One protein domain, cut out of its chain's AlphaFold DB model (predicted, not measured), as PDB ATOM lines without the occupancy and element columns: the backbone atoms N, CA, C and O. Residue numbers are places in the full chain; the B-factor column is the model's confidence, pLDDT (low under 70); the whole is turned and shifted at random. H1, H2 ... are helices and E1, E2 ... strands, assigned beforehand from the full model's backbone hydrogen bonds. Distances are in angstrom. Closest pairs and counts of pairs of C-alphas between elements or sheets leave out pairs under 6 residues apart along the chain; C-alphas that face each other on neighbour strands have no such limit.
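Overview. This is residues 6 to 108 of the 112 residues of an uncharacterized protein of Corynebacterium appendicis CIP 107643 (UniProt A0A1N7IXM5). A long, twisted ribbon of antiparallel strands makes a rod: strand E4 forms its core, the hairpin of E2 and E3 carries the ribbon on to one end, and the loop between E4 and E5 makes the other end. The helical hairpin of H2 and H3 packs on the E4 part of the ribbon, and residues 6 to 30, with no named element, run along much of its length. The 103 printed residues hold three named helices and six named strands, in the order H1, E1, E2, E3, E4, E5, H2, H3, E6; the class is mixed, helices and strands. E1, E4, E5 and E6 form a branched mixed sheet, and E2 and E3 an antiparallel one. The whole is loose, with a radius of gyration of the C-alphas of 16.3 A and spans of 54 by 25 by 19 A.

Along the chain. Residues 6 to 7 pair antiparallel with residues 16 to 17. H1 is residues 31 to 34, with C-alpha 31 at (243.113, 186.733, 255.138). E1 is residues 35 to 40, 16.9 A long; E2 is residues 43 to 45, and E3 residues 51 to 53. E4, residues 56 to 65, is 28.8 A long and begins at C-alpha 56 (232.457, 174.555, 274.470). E5 is residues 72 to 76, 13.5 A; H2 is residues 77 to 83, 10.6 A; H3 is residues 88 to 99, 15.9 A. E6, residues 105 to 107, ends at C-alpha 107 (230.228, 178.352, 267.057).

Arrangement. The branched sheet is strongly twisted. E1 lies on one side of E4, antiparallel, with N 38 and O 59 2.9 A apart. On the other side lie E5, antiparallel, with N 62 and O 75 2.8 A apart, and E6, parallel, with N 58 and O 106 2.8 A apart. E1 runs on into E2 at 21 degrees, and E3 into E4 at 51 degrees. In the hairpin of E2 and E3, N 44 and O 52 are 2.9 A apart. H1 and H3 are on the same face of the branched sheet, H2 on the opposite face. H3 is only just over E4, at a height over the sheet of 6.9 A. H3 touches H2 with residues 88 to 92 alone, opposite ways at a shallow tilt of 22 degrees; their closest C-alphas, of Gly 81 and Val 88, are 5.8 A apart. Every O i to N i+4 pair of H3 is within hydrogen-bond range; in H2 0 of 3 are, against 3 of 4 O i to N i+3 pairs, and H1 is too short for an i+4 pair.

Size, cuts and confidence. The two farthest C-alphas, of Asp 48 and Gln 68, are 55.1 A apart. The printed part has no cut, and no link between named elements is long. Mean pLDDT of the printed part is 90.7; no printed residue is under 70.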
ATOM      1  N   GLN A   6     239.702 169.907 271.063       91.69
ATOM      2  CA  GLN A   6     239.677 168.477 271.358       91.69
ATOM      3  C   GLN A   6     239.247 168.207 272.801       91.69
ATOM      4  O   GLN A   6     239.587 168.958 273.715       91.69
ATOM      5  N   ARG A   7     238.513 167.112 273.009       88.75
ATOM      6  CA  ARG A   7     238.141 166.567 274.321       88.75
ATOM      7  C   ARG A   7     238.504 165.095 274.405       88.75
ATOM      8  O   ARG A   7     238.542 164.414 273.383       88.75
ATOM      9  N   TYR A   8     238.661 164.614 275.632       84.44
ATOM     10  CA  TYR A   8     238.934 163.207 275.924       84.44
ATOM     11  C   TYR A   8     237.910 162.647 276.921       84.44
ATOM     12  O   TYR A   8     238.280 162.253 278.018       84.44
ATOM     13  N   PRO A   9     236.607 162.629 276.581       74.12
ATOM     14  CA  PRO A   9     235.552 162.339 277.551       74.12
ATOM     15  C   PRO A   9     235.588 160.911 278.114       74.12
ATOM     16  O   PRO A   9     235.075 160.688 279.205       74.12
ATOM     17  N   GLU A  10     236.163 159.959 277.377       77.19
ATOM     18  CA  GLU A  10     236.220 158.546 277.773       77.19
ATOM     19  C   GLU A  10     237.372 158.247 278.747       77.19
ATOM     20  O   GLU A  10     237.202 157.433 279.651       77.19
ATOM     21  N   ASP A  11     238.509 158.937 278.598       77.06
ATOM     22  CA  ASP A  11     239.717 158.710 279.403       77.06
ATOM     23  C   ASP A  11     239.886 159.760 280.518       77.06
ATOM     24  O   ASP A  11     240.344 159.442 281.617       77.06
ATOM     25  N   GLU A  12     239.497 161.013 280.254       83.00
ATOM     26  CA  GLU A  12     239.647 162.167 281.147       83.00
ATOM     27  C   GLU A  12     238.476 163.171 280.964       83.00
ATOM     28  O   GLU A  12     238.620 164.189 280.280       83.00
ATOM     29  N   PRO A  13     237.299 162.946 281.587       79.75
ATOM     30  CA  PRO A  13     236.059 163.705 281.330       79.75
ATOM     31  C   PRO A  13     236.120 165.217 281.616       79.75
ATOM     32  O   PRO A  13     235.290 165.987 281.120       79.75
ATOM     33  N   GLY A  14     237.114 165.665 282.384       82.81
ATOM     34  CA  GLY A  14     237.387 167.079 282.649       82.81
ATOM     35  C   GLY A  14     238.409 167.725 281.709       82.81
ATOM     36  O   GLY A  14     238.627 168.933 281.809       82.81
ATOM     37  N   LEU A  15     239.054 166.957 280.826       86.88
ATOM     38  CA  LEU A  15     240.132 167.438 279.968       86.88
ATOM     39  C   LEU A  15     239.595 167.963 278.631       86.88
ATOM     40  O   LEU A  15     238.955 167.253 277.848       86.88
ATOM     41  N   GLY A  16     239.937 169.215 278.342       87.31
ATOM     42  CA  GLY A  16     239.777 169.840 277.035       87.31
ATOM     43  C   GLY A  16     241.086 170.479 276.597       87.31
ATOM     44  O   GLY A  16     241.828 171.017 277.420       87.31
ATOM     45  N   VAL A  17     241.365 170.430 275.298       88.88
ATOM     46  CA  VAL A  17     242.536 171.063 274.699       88.88
ATOM     47  C   VAL A  17     242.092 172.190 273.788       88.88
ATOM     48  O   VAL A  17     241.216 172.040 272.933       88.88
ATOM     49  N   TRP A  18     242.726 173.334 274.007       88.88
ATOM     50  CA  TRP A  18     242.545 174.549 273.245       88.88
ATOM     51  C   TRP A  18     243.854 174.845 272.522       88.88
ATOM     52  O   TRP A  18     244.851 175.224 273.142       88.88
ATOM     53  N   PHE A  19     243.833 174.680 271.206       85.44
ATOM     54  CA  PHE A  19     244.964 174.950 270.326       85.44
ATOM     55  C   PHE A  19     244.880 176.368 269.731       85.44
ATOM     56  O   PHE A  19     243.947 177.111 270.014       85.44
ATOM     57  N   SER A  20     245.896 176.806 268.987       83.31
ATOM     58  CA  SER A  20     246.124 178.213 268.608       83.31
ATOM     59  C   SER A  20     244.865 178.985 268.146       83.31
ATOM     60  O   SER A  20     244.492 178.919 266.979       83.31
ATOM     61  N   HIS A  21     244.265 179.816 269.015       85.81
ATOM     62  CA  HIS A  21     243.148 180.726 268.665       85.81
ATOM     63  C   HIS A  21     243.493 182.223 268.727       85.81
ATOM     64  O   HIS A  21     242.614 183.081 268.647       85.81
ATOM     65  N   GLY A  22     244.776 182.555 268.882       83.31
ATOM     66  CA  GLY A  22     245.227 183.939 268.992       83.31
ATOM     67  C   GLY A  22     245.125 184.710 267.675       83.31
ATOM     68  O   GLY A  22     245.445 184.195 266.605       83.31
ATOM     69  N   ASN A  23     244.747 185.984 267.767       82.00
ATOM     70  CA  ASN A  23     244.880 186.931 266.666       82.00
ATOM     71  C   ASN A  23     246.323 187.449 266.600       82.00
ATOM     72  O   ASN A  23     246.850 187.943 267.600       82.00
ATOM     73  N   PHE A  24     246.936 187.450 265.413       80.38
ATOM     74  CA  PHE A  24     248.025 188.397 265.168       80.38
ATOM     75  C   PHE A  24     247.396 189.740 264.803       80.38
ATOM     76  O   PHE A  24     246.402 189.794 264.082       80.38
ATOM     77  N   GLN A  25     247.927 190.823 265.361       82.25
ATOM     78  CA  GLN A  25     247.283 192.134 265.252       82.25
ATOM     79  C   GLN A  25     247.853 192.983 264.108       82.25
ATOM     80  O   GLN A  25     247.211 193.914 263.643       82.25
ATOM     81  N   HIS A  26     249.042 192.649 263.608       80.44
ATOM     82  CA  HIS A  26     249.728 193.426 262.580       80.44
ATOM     83  C   HIS A  26     250.567 192.531 261.657       80.44
ATOM     84  O   HIS A  26     250.845 191.379 261.986       80.44
ATOM     85  N   GLY A  27     250.968 193.062 260.494       79.94
ATOM     86  CA  GLY A  27     251.847 192.380 259.536       79.94
ATOM     87  C   GLY A  27     251.190 191.253 258.729       79.94
ATOM     88  O   GLY A  27     251.868 190.558 257.977       79.94
ATOM     89  N   GLN A  28     249.875 191.074 258.861       82.44
ATOM     90  CA  GLN A  28     249.120 190.021 258.190       82.44
ATOM     91  C   GLN A  28     248.720 190.435 256.776       82.44
ATOM     92  O   GLN A  28     247.961 191.388 256.599       82.44
ATOM     93  N   TYR A  29     249.214 189.697 255.784       81.75
ATOM     94  CA  TYR A  29     248.813 189.841 254.380       81.75
ATOM     95  C   TYR A  29     247.739 188.837 253.969       81.75
ATOM     96  O   TYR A  29     246.907 189.150 253.127       81.75
ATOM     97  N   ASP A  30     247.774 187.643 254.553       85.31
ATOM     98  CA  ASP A  30     246.841 186.568 254.238       85.31
ATOM     99  C   ASP A  30     245.582 186.685 255.104       85.31
ATOM    100  O   ASP A  30     245.671 186.748 256.336       85.31
ATOM    101  N   GLU A  31     244.412 186.684 254.464       84.12
ATOM    102  CA  GLU A  31     243.113 186.733 255.138       84.12
ATOM    103  C   GLU A  31     242.931 185.583 256.128       84.12
ATOM    104  O   GLU A  31     242.447 185.806 257.236       84.12
ATOM    105  N   GLN A  32     243.438 184.385 255.820       81.44
ATOM    106  CA  GLN A  32     243.334 183.241 256.732       81.44
ATOM    107  C   GLN A  32     244.045 183.481 258.065       81.44
ATOM    108  O   GLN A  32     243.682 182.909 259.094       81.44
ATOM    109  N   THR A  33     245.064 184.341 258.073       86.38
ATOM    110  CA  THR A  33     245.798 184.653 259.299       86.38
ATOM    111  C   THR A  33     245.046 185.634 260.191       86.38
ATOM    112  O   THR A  33     245.286 185.629 261.396       86.38
ATOM    113  N   LYS A  34     244.113 186.424 259.643       91.00
ATOM    114  CA  LYS A  34     243.344 187.451 260.366       91.00
ATOM    115  C   LYS A  34     242.254 186.879 261.272       91.00
ATOM    116  O   LYS A  34     241.717 187.619 262.097       91.00
ATOM    117  N   HIS A  35     241.939 185.593 261.146       93.44
ATOM    118  CA  HIS A  35     240.961 184.923 261.995       93.44
ATOM    119  C   HIS A  35     241.574 184.475 263.324       93.44
ATOM    120  O   HIS A  35     242.667 183.907 263.372       93.44
ATOM    121  N   GLY A  36     240.830 184.715 264.398       94.88
ATOM    122  CA  GLY A  36     241.111 184.240 265.749       94.88
ATOM    123  C   GLY A  36     239.806 183.829 266.421       94.88
ATOM    124  O   GLY A  36     238.787 183.639 265.751       94.88
ATOM    125  N   GLY A  37     239.813 183.703 267.742       94.75
ATOM    126  CA  GLY A  37     238.556 183.594 268.460       94.75
ATOM    127  C   GLY A  37     238.686 183.526 269.966       94.75
ATOM    128  O   GLY A  37     239.771 183.404 270.533       94.75
ATOM    129  N   ILE A  38     237.529 183.615 270.601       94.81
ATOM    130  CA  ILE A  38     237.357 183.492 272.040       94.81
ATOM    131  C   ILE A  38     236.496 182.255 272.262       94.81
ATOM    132  O   ILE A  38     235.390 182.155 271.742       94.81
ATOM    133  N   GLY A  39     237.028 181.292 272.997       93.50
ATOM    134  CA  GLY A  39     236.291 180.137 273.487       93.50
ATOM    135  C   GLY A  39     235.792 180.338 274.916       93.50
ATOM    136  O   GLY A  39     236.423 181.008 275.733       93.50
ATOM    137  N   GLU A  40     234.674 179.706 275.220       93.62
ATOM    138  CA  GLU A  40     234.072 179.633 276.542       93.62
ATOM    139  C   GLU A  40     233.796 178.170 276.872       93.62
ATOM    140  O   GLU A  40     233.309 177.403 276.038       93.62
ATOM    141  N   TYR A  41     234.110 177.781 278.102       91.56
ATOM    142  CA  TYR A  41     233.757 176.485 278.657       91.56
ATOM    143  C   TYR A  41     233.685 176.581 280.179       91.56
ATOM    144  O   TYR A  41     234.270 177.467 280.797       91.56
ATOM    145  N   THR A  42     232.979 175.636 280.793       92.38
ATOM    146  CA  THR A  42     232.908 175.504 282.252       92.38
ATOM    147  C   THR A  42     233.471 174.154 282.662       92.38
ATOM    148  O   THR A  42     233.051 173.131 282.126       92.38
ATOM    149  N   ILE A  43     234.394 174.147 283.625       92.81
ATOM    150  CA  ILE A  43     234.842 172.926 284.300       92.81
ATOM    151  C   ILE A  43     234.149 172.869 285.657       92.81
ATOM    152  O   ILE A  43     234.283 173.791 286.463       92.81
ATOM    153  N   THR A  44     233.419 171.787 285.915       94.81
ATOM    154  CA  THR A  44     232.741 171.564 287.197       94.81
ATOM    155  C   THR A  44     233.447 170.464 287.967       94.81
ATOM    156  O   THR A  44     233.725 169.402 287.418       94.81
ATOM    157  N   ARG A  45     233.708 170.707 289.255       94.81
ATOM    158  CA  ARG A  45     234.171 169.674 290.183       94.81
ATOM    159  C   ARG A  45     232.993 169.115 290.967       94.81
ATOM    160  O   ARG A  45     232.312 169.859 291.671       94.81
ATOM    161  N   HIS A  46     232.781 167.812 290.865       93.56
ATOM    162  CA  HIS A  46     231.741 167.091 291.587       93.56
ATOM    163  C   HIS A  46     232.172 166.770 293.029       93.56
ATOM    164  O   HIS A  46     233.332 166.943 293.417       93.56
ATOM    165  N   ALA A  47     231.214 166.347 293.859       96.38
ATOM    166  CA  ALA A  47     231.439 166.100 295.286       96.38
ATOM    167  C   ALA A  47     232.397 164.923 295.556       96.38
ATOM    168  O   ALA A  47     233.127 164.940 296.545       96.38
ATOM    169  N   ASP A  48     232.414 163.933 294.665       94.50
ATOM    170  CA  ASP A  48     233.343 162.794 294.653       94.50
ATOM    171  C   ASP A  48     234.750 163.157 294.141       94.50
ATOM    172  O   ASP A  48     235.686 162.370 294.275       94.50
ATOM    173  N   GLY A  49     234.924 164.374 293.621       91.06
ATOM    174  CA  GLY A  49     236.179 164.880 293.087       91.06
ATOM    175  C   GLY A  49     236.363 164.692 291.584       91.06
ATOM    176  O   GLY A  49     237.390 165.152 291.083       91.06
ATOM    177  N   GLU A  50     235.396 164.095 290.878       90.94
ATOM    178  CA  GLU A  50     235.391 164.016 289.416       90.94
ATOM    179  C   GLU A  50     235.287 165.418 288.791       90.94
ATOM    180  O   GLU A  50     234.682 166.337 289.357       90.94
ATOM    181  N   LEU A  51     235.901 165.593 287.620       92.38
ATOM    182  CA  LEU A  51     235.800 166.805 286.818       92.38
ATOM    183  C   LEU A  51     234.957 166.528 285.575       92.38
ATOM    184  O   LEU A  51     235.199 165.547 284.880       92.38
ATOM    185  N   SER A  52     234.041 167.437 285.257       92.19
ATOM    186  CA  SER A  52     233.339 167.448 283.975       92.19
ATOM    187  C   SER A  52     233.607 168.738 283.216       92.19
ATOM    188  O   SER A  52     233.636 169.832 283.789       92.19
ATOM    189  N   LEU A  53     233.794 168.605 281.906       91.75
ATOM    190  CA  LEU A  53     233.868 169.723 280.978       91.75
ATOM    191  C   LEU A  53     232.506 169.934 280.307       91.75
ATOM    192  O   LEU A  53     232.011 169.081 279.569       91.75
ATOM    193  N   GLY A  54     231.906 171.097 280.552       90.88
ATOM    194  CA  GLY A  54     230.650 171.521 279.940       90.88
ATOM    195  C   GLY A  54     230.766 171.766 278.434       90.88
ATOM    196  O   GLY A  54     231.780 171.483 277.795       90.88
ATOM    197  N   LYS A  55     229.709 172.303 277.822       92.44
ATOM    198  CA  LYS A  55     229.712 172.678 276.400       92.44
ATOM    199  C   LYS A  55     230.818 173.708 276.111       92.44
ATOM    200  O   LYS A  55     231.079 174.571 276.942       92.44
ATOM    201  N   ILE A  56     231.480 173.579 274.960       94.19
ATOM    202  CA  ILE A  56     232.457 174.555 274.470       94.19
ATOM    203  C   ILE A  56     231.705 175.421 273.476       94.19
ATOM    204  O   ILE A  56     231.116 174.911 272.519       94.19
ATOM    205  N   ARG A  57     231.749 176.724 273.715       96.50
ATOM    206  CA  ARG A  57     231.271 177.746 272.795       96.50
ATOM    207  C   ARG A  57     232.468 178.475 272.220       96.50
ATOM    208  O   ARG A  57     233.463 178.667 272.913       96.50
ATOM    209  N   PHE A  58     232.393 178.867 270.959       97.25
ATOM    210  CA  PHE A  58     233.469 179.581 270.288       97.25
ATOM    211  C   PHE A  58     232.910 180.755 269.496       97.25
ATOM    212  O   PHE A  58     232.084 180.568 268.609       97.25
ATOM    213  N   MET A  59     233.374 181.961 269.807       97.69
ATOM    214  CA  MET A  59     233.114 183.172 269.039       97.69
ATOM    215  C   MET A  59     234.329 183.476 268.159       97.69
ATOM    216  O   MET A  59     235.371 183.895 268.681       97.69
ATOM    217  N   PRO A  60     234.222 183.306 266.831       97.31
ATOM    218  CA  PRO A  60     235.281 183.692 265.917       97.31
ATOM    219  C   PRO A  60     235.477 185.210 265.917       97.31
ATOM    220  O   PRO A  60     234.523 185.987 265.994       97.31
ATOM    221  N   THR A  61     236.722 185.642 265.767       96.56
ATOM    222  CA  THR A  61     237.098 187.054 265.659       96.56
ATOM    223  C   THR A  61     237.829 187.326 264.347       96.56
ATOM    224  O   THR A  61     238.358 186.420 263.697       96.56
ATOM    225  N   TYR A  62     237.884 188.598 263.961       95.25
ATOM    226  CA  TYR A  62     238.597 189.084 262.787       95.25
ATOM    227  C   TYR A  62     239.484 190.279 263.146       95.25
ATOM    228  O   TYR A  62     239.040 191.226 263.803       95.25
ATOM    229  N   THR A  63     240.740 190.255 262.698       94.06
ATOM    230  CA  THR A  63     241.667 191.386 262.817       94.06
ATOM    231  C   THR A  63     241.512 192.340 261.630       94.06
ATOM    232  O   THR A  63     242.004 192.097 260.522       94.06
ATOM    233  N   VAL A  64     240.902 193.495 261.887       92.00
ATOM    234  CA  VAL A  64     240.913 194.649 260.982       92.00
ATOM    235  C   VAL A  64     242.266 195.343 261.070       92.00
ATOM    236  O   VAL A  64     242.794 195.534 262.160       92.00
ATOM    237  N   GLY A  65     242.808 195.755 259.928       86.31
ATOM    238  CA  GLY A  65     244.067 196.495 259.849       86.31
ATOM    239  C   GLY A  65     244.850 196.128 258.597       86.31
ATOM    240  O   GLY A  65     244.767 194.994 258.108       86.31
ATOM    241  N   LYS A  66     245.600 197.086 258.047       80.62
ATOM    242  CA  LYS A  66     246.504 196.817 256.924       80.62
ATOM    243  C   LYS A  66     247.859 196.340 257.455       80.62
ATOM    244  O   LYS A  66     248.306 196.829 258.492       80.62
ATOM    245  N   PRO A  67     248.561 195.456 256.728       78.56
ATOM    246  CA  PRO A  67     249.867 194.968 257.160       78.56
ATOM    247  C   PRO A  67     250.914 196.070 257.366       78.56
ATOM    248  O   PRO A  67     251.882 195.836 258.072       78.56
ATOM    249  N   GLN A  68     250.745 197.252 256.761       80.12
ATOM    250  CA  GLN A  68     251.690 198.371 256.851       80.12
ATOM    251  C   GLN A  68     251.282 199.451 257.867       80.12
ATOM    252  O   GLN A  68     252.032 200.405 258.060       80.12
ATOM    253  N   THR A  69     250.107 199.345 258.499       80.12
ATOM    254  CA  THR A  69     249.596 200.365 259.430       80.12
ATOM    255  C   THR A  69     249.602 199.868 260.872       80.12
ATOM    256  O   THR A  69     249.130 198.759 261.118       80.12
ATOM    257  N   PRO A  70     250.027 200.683 261.853       81.19
ATOM    258  CA  PRO A  70     249.920 200.314 263.266       81.19
ATOM    259  C   PRO A  70     248.464 200.293 263.759       81.19
ATOM    260  O   PRO A  70     248.196 199.850 264.868       81.19
ATOM    261  N   GLU A  71     247.527 200.785 262.949       85.94
ATOM    262  CA  GLU A  71     246.097 200.754 263.220       85.94
ATOM    263  C   GLU A  71     245.543 199.352 262.971       85.94
ATOM    264  O   GLU A  71     245.475 198.877 261.831       85.94
ATOM    265  N   TYR A  72     245.136 198.705 264.057       90.31
ATOM    266  CA  TYR A  72     244.449 197.428 264.033       90.31
ATOM    267  C   TYR A  72     243.362 197.370 265.098       90.31
ATOM    268  O   TYR A  72     243.402 198.073 266.110       90.31
ATOM    269  N   LYS A  73     242.374 196.510 264.866       91.81
ATOM    270  CA  LYS A  73     241.316 196.218 265.826       91.81
ATOM    271  C   LYS A  73     240.854 194.783 265.645       91.81
ATOM    272  O   LYS A  73     240.591 194.360 264.524       91.81
ATOM    273  N   VAL A  74     240.703 194.063 266.748       94.19
ATOM    274  CA  VAL A  74     240.002 192.778 266.755       94.19
ATOM    275  C   VAL A  74     238.513 193.045 266.961       94.19
ATOM    276  O   VAL A  74     238.130 193.793 267.863       94.19
ATOM    277  N   ILE A  75     237.684 192.466 266.101       95.69
ATOM    278  CA  ILE A  75     236.221 192.529 266.172       95.69
ATOM    279  C   ILE A  75     235.638 191.110 266.140       95.69
ATOM    280  O   ILE A  75     236.308 190.202 265.640       95.69
ATOM    281  N   PRO A  76     234.411 190.890 266.638       97.31
ATOM    282  CA  PRO A  76     233.649 189.685 266.324       97.31
ATOM    283  C   PRO A  76     233.579 189.469 264.809       97.31
ATOM    284  O   PRO A  76     233.410 190.427 264.052       97.31
ATOM    285  N   LEU A  77     233.699 188.222 264.348       97.19
ATOM    286  CA  LEU A  77     233.585 187.918 262.917       97.19
ATOM    287  C   LEU A  77     232.217 188.343 262.364       97.19
ATOM    288  O   LEU A  77     232.148 188.843 261.245       97.19
ATOM    289  N   ALA A  78     231.159 188.220 263.170       97.56
ATOM    290  CA  ALA A  78     229.813 188.676 262.828       97.56
ATOM    291  C   ALA A  78     229.768 190.173 262.454       97.56
ATOM    292  O   ALA A  78     229.075 190.562 261.515       97.56
ATOM    293  N   ASP A  79     230.579 191.007 263.114       98.00
ATOM    294  CA  ASP A  79     230.643 192.448 262.846       98.00
ATOM    295  C   ASP A  79     231.442 192.776 261.574       98.00
ATOM    296  O   ASP A  79     231.298 193.861 261.002       98.00
ATOM    297  N   ALA A  80     232.288 191.854 261.097       95.69
ATOM    298  CA  ALA A  80     233.146 192.081 259.935       95.69
ATOM    299  C   ALA A  80     232.350 192.238 258.627       95.69
ATOM    300  O   ALA A  80     232.866 192.805 257.663       95.69
ATOM    301  N   GLY A  81     231.079 191.828 258.601       94.19
ATOM    302  CA  GLY A  81     230.193 192.009 257.448       94.19
ATOM    303  C   GLY A  81     229.975 193.485 257.108       94.19
ATOM    304  O   GLY A  81     229.866 193.841 255.935       94.19
ATOM    305  N   ALA A  82     230.027 194.373 258.108       95.00
ATOM    306  CA  ALA A  82     229.915 195.819 257.914       95.00
ATOM    307  C   ALA A  82     231.091 196.428 257.125       95.00
ATOM    308  O   ALA A  82     230.996 197.557 256.647       95.00
ATOM    309  N   LEU A  83     232.200 195.695 256.981       92.12
ATOM    310  CA  LEU A  83     233.373 196.134 256.228       92.12
ATOM    311  C   LEU A  83     233.160 196.009 254.710       92.12
ATOM    312  O   LEU A  83     233.737 196.769 253.942       92.12
ATOM    313  N   GLY A  84     232.320 195.073 254.256       92.44
ATOM    314  CA  GLY A  84     231.983 194.899 252.837       92.44
ATOM    315  C   GLY A  84     233.035 194.180 251.977       92.44
ATOM    316  O   GLY A  84     232.782 193.953 250.798       92.44
ATOM    317  N   TRP A  85     234.189 193.797 252.535       91.19
ATOM    318  CA  TRP A  85     235.211 192.977 251.851       91.19
ATOM    319  C   TRP A  85     235.462 191.615 252.510       91.19
ATOM    320  O   TRP A  85     236.266 190.835 252.004       91.19
ATOM    321  N   VAL A  86     234.809 191.331 253.639       92.88
ATOM    322  CA  VAL A  86     234.934 190.061 254.362       92.88
ATOM    323  C   VAL A  86     233.712 189.200 254.058       92.88
ATOM    324  O   VAL A  86     232.583 189.621 254.302       92.88
ATOM    325  N   ASP A  87     233.940 187.991 253.549       95.38
ATOM    326  CA  ASP A  87     232.899 186.974 253.374       95.38
ATOM    327  C   ASP A  87     232.662 186.257 254.714       95.38
ATOM    328  O   ASP A  87     233.281 185.235 255.023       95.38
ATOM    329  N   VAL A  88     231.824 186.870 255.555       96.31
ATOM    330  CA  VAL A  88     231.538 186.394 256.917       96.31
ATOM    331  C   VAL A  88     230.894 185.016 256.905       96.31
ATOM    332  O   VAL A  88     231.288 184.169 257.703       96.31
ATOM    333  N   ASP A  89     229.948 184.772 255.999       96.69
ATOM    334  CA  ASP A  89     229.209 183.511 255.946       96.69
ATOM    335  C   ASP A  89     230.136 182.348 255.603       96.69
ATOM    336  O   ASP A  89     230.128 181.316 256.283       96.69
ATOM    337  N   ARG A  90     231.000 182.530 254.596       96.50
ATOM    338  CA  ARG A  90     231.998 181.522 254.242       96.50
ATOM    339  C   ARG A  90     233.011 181.314 255.360       96.50
ATOM    340  O   ARG A  90     233.263 180.173 255.733       96.50
ATOM    341  N   ALA A  91     233.564 182.392 255.918       95.31
ATOM    342  CA  ALA A  91     234.531 182.289 257.008       95.31
ATOM    343  C   ALA A  91     233.928 181.570 258.226       95.31
ATOM    344  O   ALA A  91     234.563 180.697 258.814       95.31
ATOM    345  N   ARG A  92     232.675 181.882 258.574       96.69
ATOM    346  CA  ARG A  92     231.940 181.227 259.660       96.69
ATOM    347  C   ARG A  92     231.719 179.746 259.367       96.69
ATOM    348  O   ARG A  92     231.916 178.934 260.269       96.69
ATOM    349  N   ALA A  93     231.350 179.377 258.141       97.50
ATOM    350  CA  ALA A  93     231.177 177.980 257.748       97.50
ATOM    351  C   ALA A  93     232.494 177.187 257.838       97.50
ATOM    352  O   ALA A  93     232.526 176.125 258.463       97.50
ATOM    353  N   ASP A  94     233.584 177.736 257.295       96.00
ATOM    354  CA  ASP A  94     234.909 177.108 257.311       96.00
ATOM    355  C   ASP A  94     235.414 176.921 258.752       96.00
ATOM    356  O   ASP A  94     235.854 175.835 259.137       96.00
ATOM    357  N   ILE A  95     235.277 177.954 259.592       96.06
ATOM    358  CA  ILE A  95     235.653 177.899 261.010       96.06
ATOM    359  C   ILE A  95     234.768 176.917 261.778       96.06
ATOM    360  O   ILE A  95     235.276 176.163 262.601       96.06
ATOM    361  N   THR A  96     233.464 176.873 261.499       97.38
ATOM    362  CA  THR A  96     232.552 175.911 262.139       97.38
ATOM    363  C   THR A  96     232.949 174.480 261.819       97.38
ATOM    364  O   THR A  96     233.029 173.656 262.731       97.38
ATOM    365  N   SER A  97     233.263 174.195 260.552       97.06
ATOM    366  CA  SER A  97     233.769 172.886 260.144       97.06
ATOM    367  C   SER A  97     235.088 172.552 260.842       97.06
ATOM    368  O   SER A  97     235.259 171.426 261.299       97.06
ATOM    369  N   LEU A  98     236.006 173.518 260.950       95.50
ATOM    370  CA  LEU A  98     237.289 173.328 261.622       95.50
ATOM    371  C   LEU A  98     237.104 173.022 263.112       95.50
ATOM    372  O   LEU A  98     237.601 172.004 263.585       95.50
ATOM    373  N   MET A  99     236.374 173.860 263.852       96.06
ATOM    374  CA  MET A  99     236.179 173.689 265.298       96.06
ATOM    375  C   MET A  99     235.528 172.344 265.641       96.06
ATOM    376  O   MET A  99     235.865 171.758 266.666       96.06
ATOM    377  N   ASN A 100     234.665 171.839 264.754       95.75
ATOM    378  CA  ASN A 100     233.947 170.576 264.924       95.75
ATOM    379  C   ASN A 100     234.707 169.328 264.435       95.75
ATOM    380  O   ASN A 100     234.125 168.248 264.362       95.75
ATOM    381  N   THR A 101     236.006 169.434 264.117       95.56
ATOM    382  CA  THR A 101     236.798 168.299 263.595       95.56
ATOM    383  C   THR A 101     236.857 167.115 264.572       95.56
ATOM    384  O   THR A 101     236.745 165.968 264.145       95.56
ATOM    385  N   TYR A 102     237.037 167.375 265.874       92.12
ATOM    386  CA  TYR A 102     237.198 166.324 266.895       92.12
ATOM    387  C   TYR A 102     236.191 166.407 268.040       92.12
ATOM    388  O   TYR A 102     236.139 165.526 268.894       92.12
ATOM    389  N   THR A 103     235.446 167.499 268.148       90.88
ATOM    390  CA  THR A 103     234.618 167.802 269.316       90.88
ATOM    391  C   THR A 103     233.444 168.651 268.880       90.88
ATOM    392  O   THR A 103     233.627 169.562 268.086       90.88
ATOM    393  N   ASP A 104     232.261 168.383 269.431       93.62
ATOM    394  CA  ASP A 104     231.097 169.246 269.235       93.62
ATOM    395  C   ASP A 104     231.338 170.614 269.893       93.62
ATOM    396  O   ASP A 104     231.471 170.731 271.119       93.62
ATOM    397  N   VAL A 105     231.457 171.640 269.055       95.50
ATOM    398  CA  VAL A 105     231.706 173.030 269.435       95.50
ATOM    399  C   VAL A 105     230.589 173.889 268.876       95.50
ATOM    400  O   VAL A 105     230.364 173.962 267.665       95.50
ATOM    401  N   GLU A 106     229.939 174.627 269.766       97.12
ATOM    402  CA  GLU A 106     228.947 175.612 269.368       97.12
ATOM    403  C   GLU A 106     229.639 176.902 268.935       97.12
ATOM    404  O   GLU A 106     230.086 177.706 269.754       97.12
ATOM    405  N   VAL A 107     229.720 177.105 267.623       97.56
ATOM    406  CA  VAL A 107     230.228 178.352 267.057       97.56
ATOM    407  C   VAL A 107     229.126 179.412 267.083       97.56
ATOM    408  O   VAL A 107     228.108 179.293 266.400       97.56
ATOM    409  N   VAL A 108     229.324 180.468 267.867       98.06
ATOM    410  CA  VAL A 108     228.362 181.561 268.094       98.06
ATOM    411  C   VAL A 108     228.841 182.863 267.466       98.06
ATOM    412  O   VAL A 108     230.023 183.024 267.178       98.06
TER     413      VAL A 108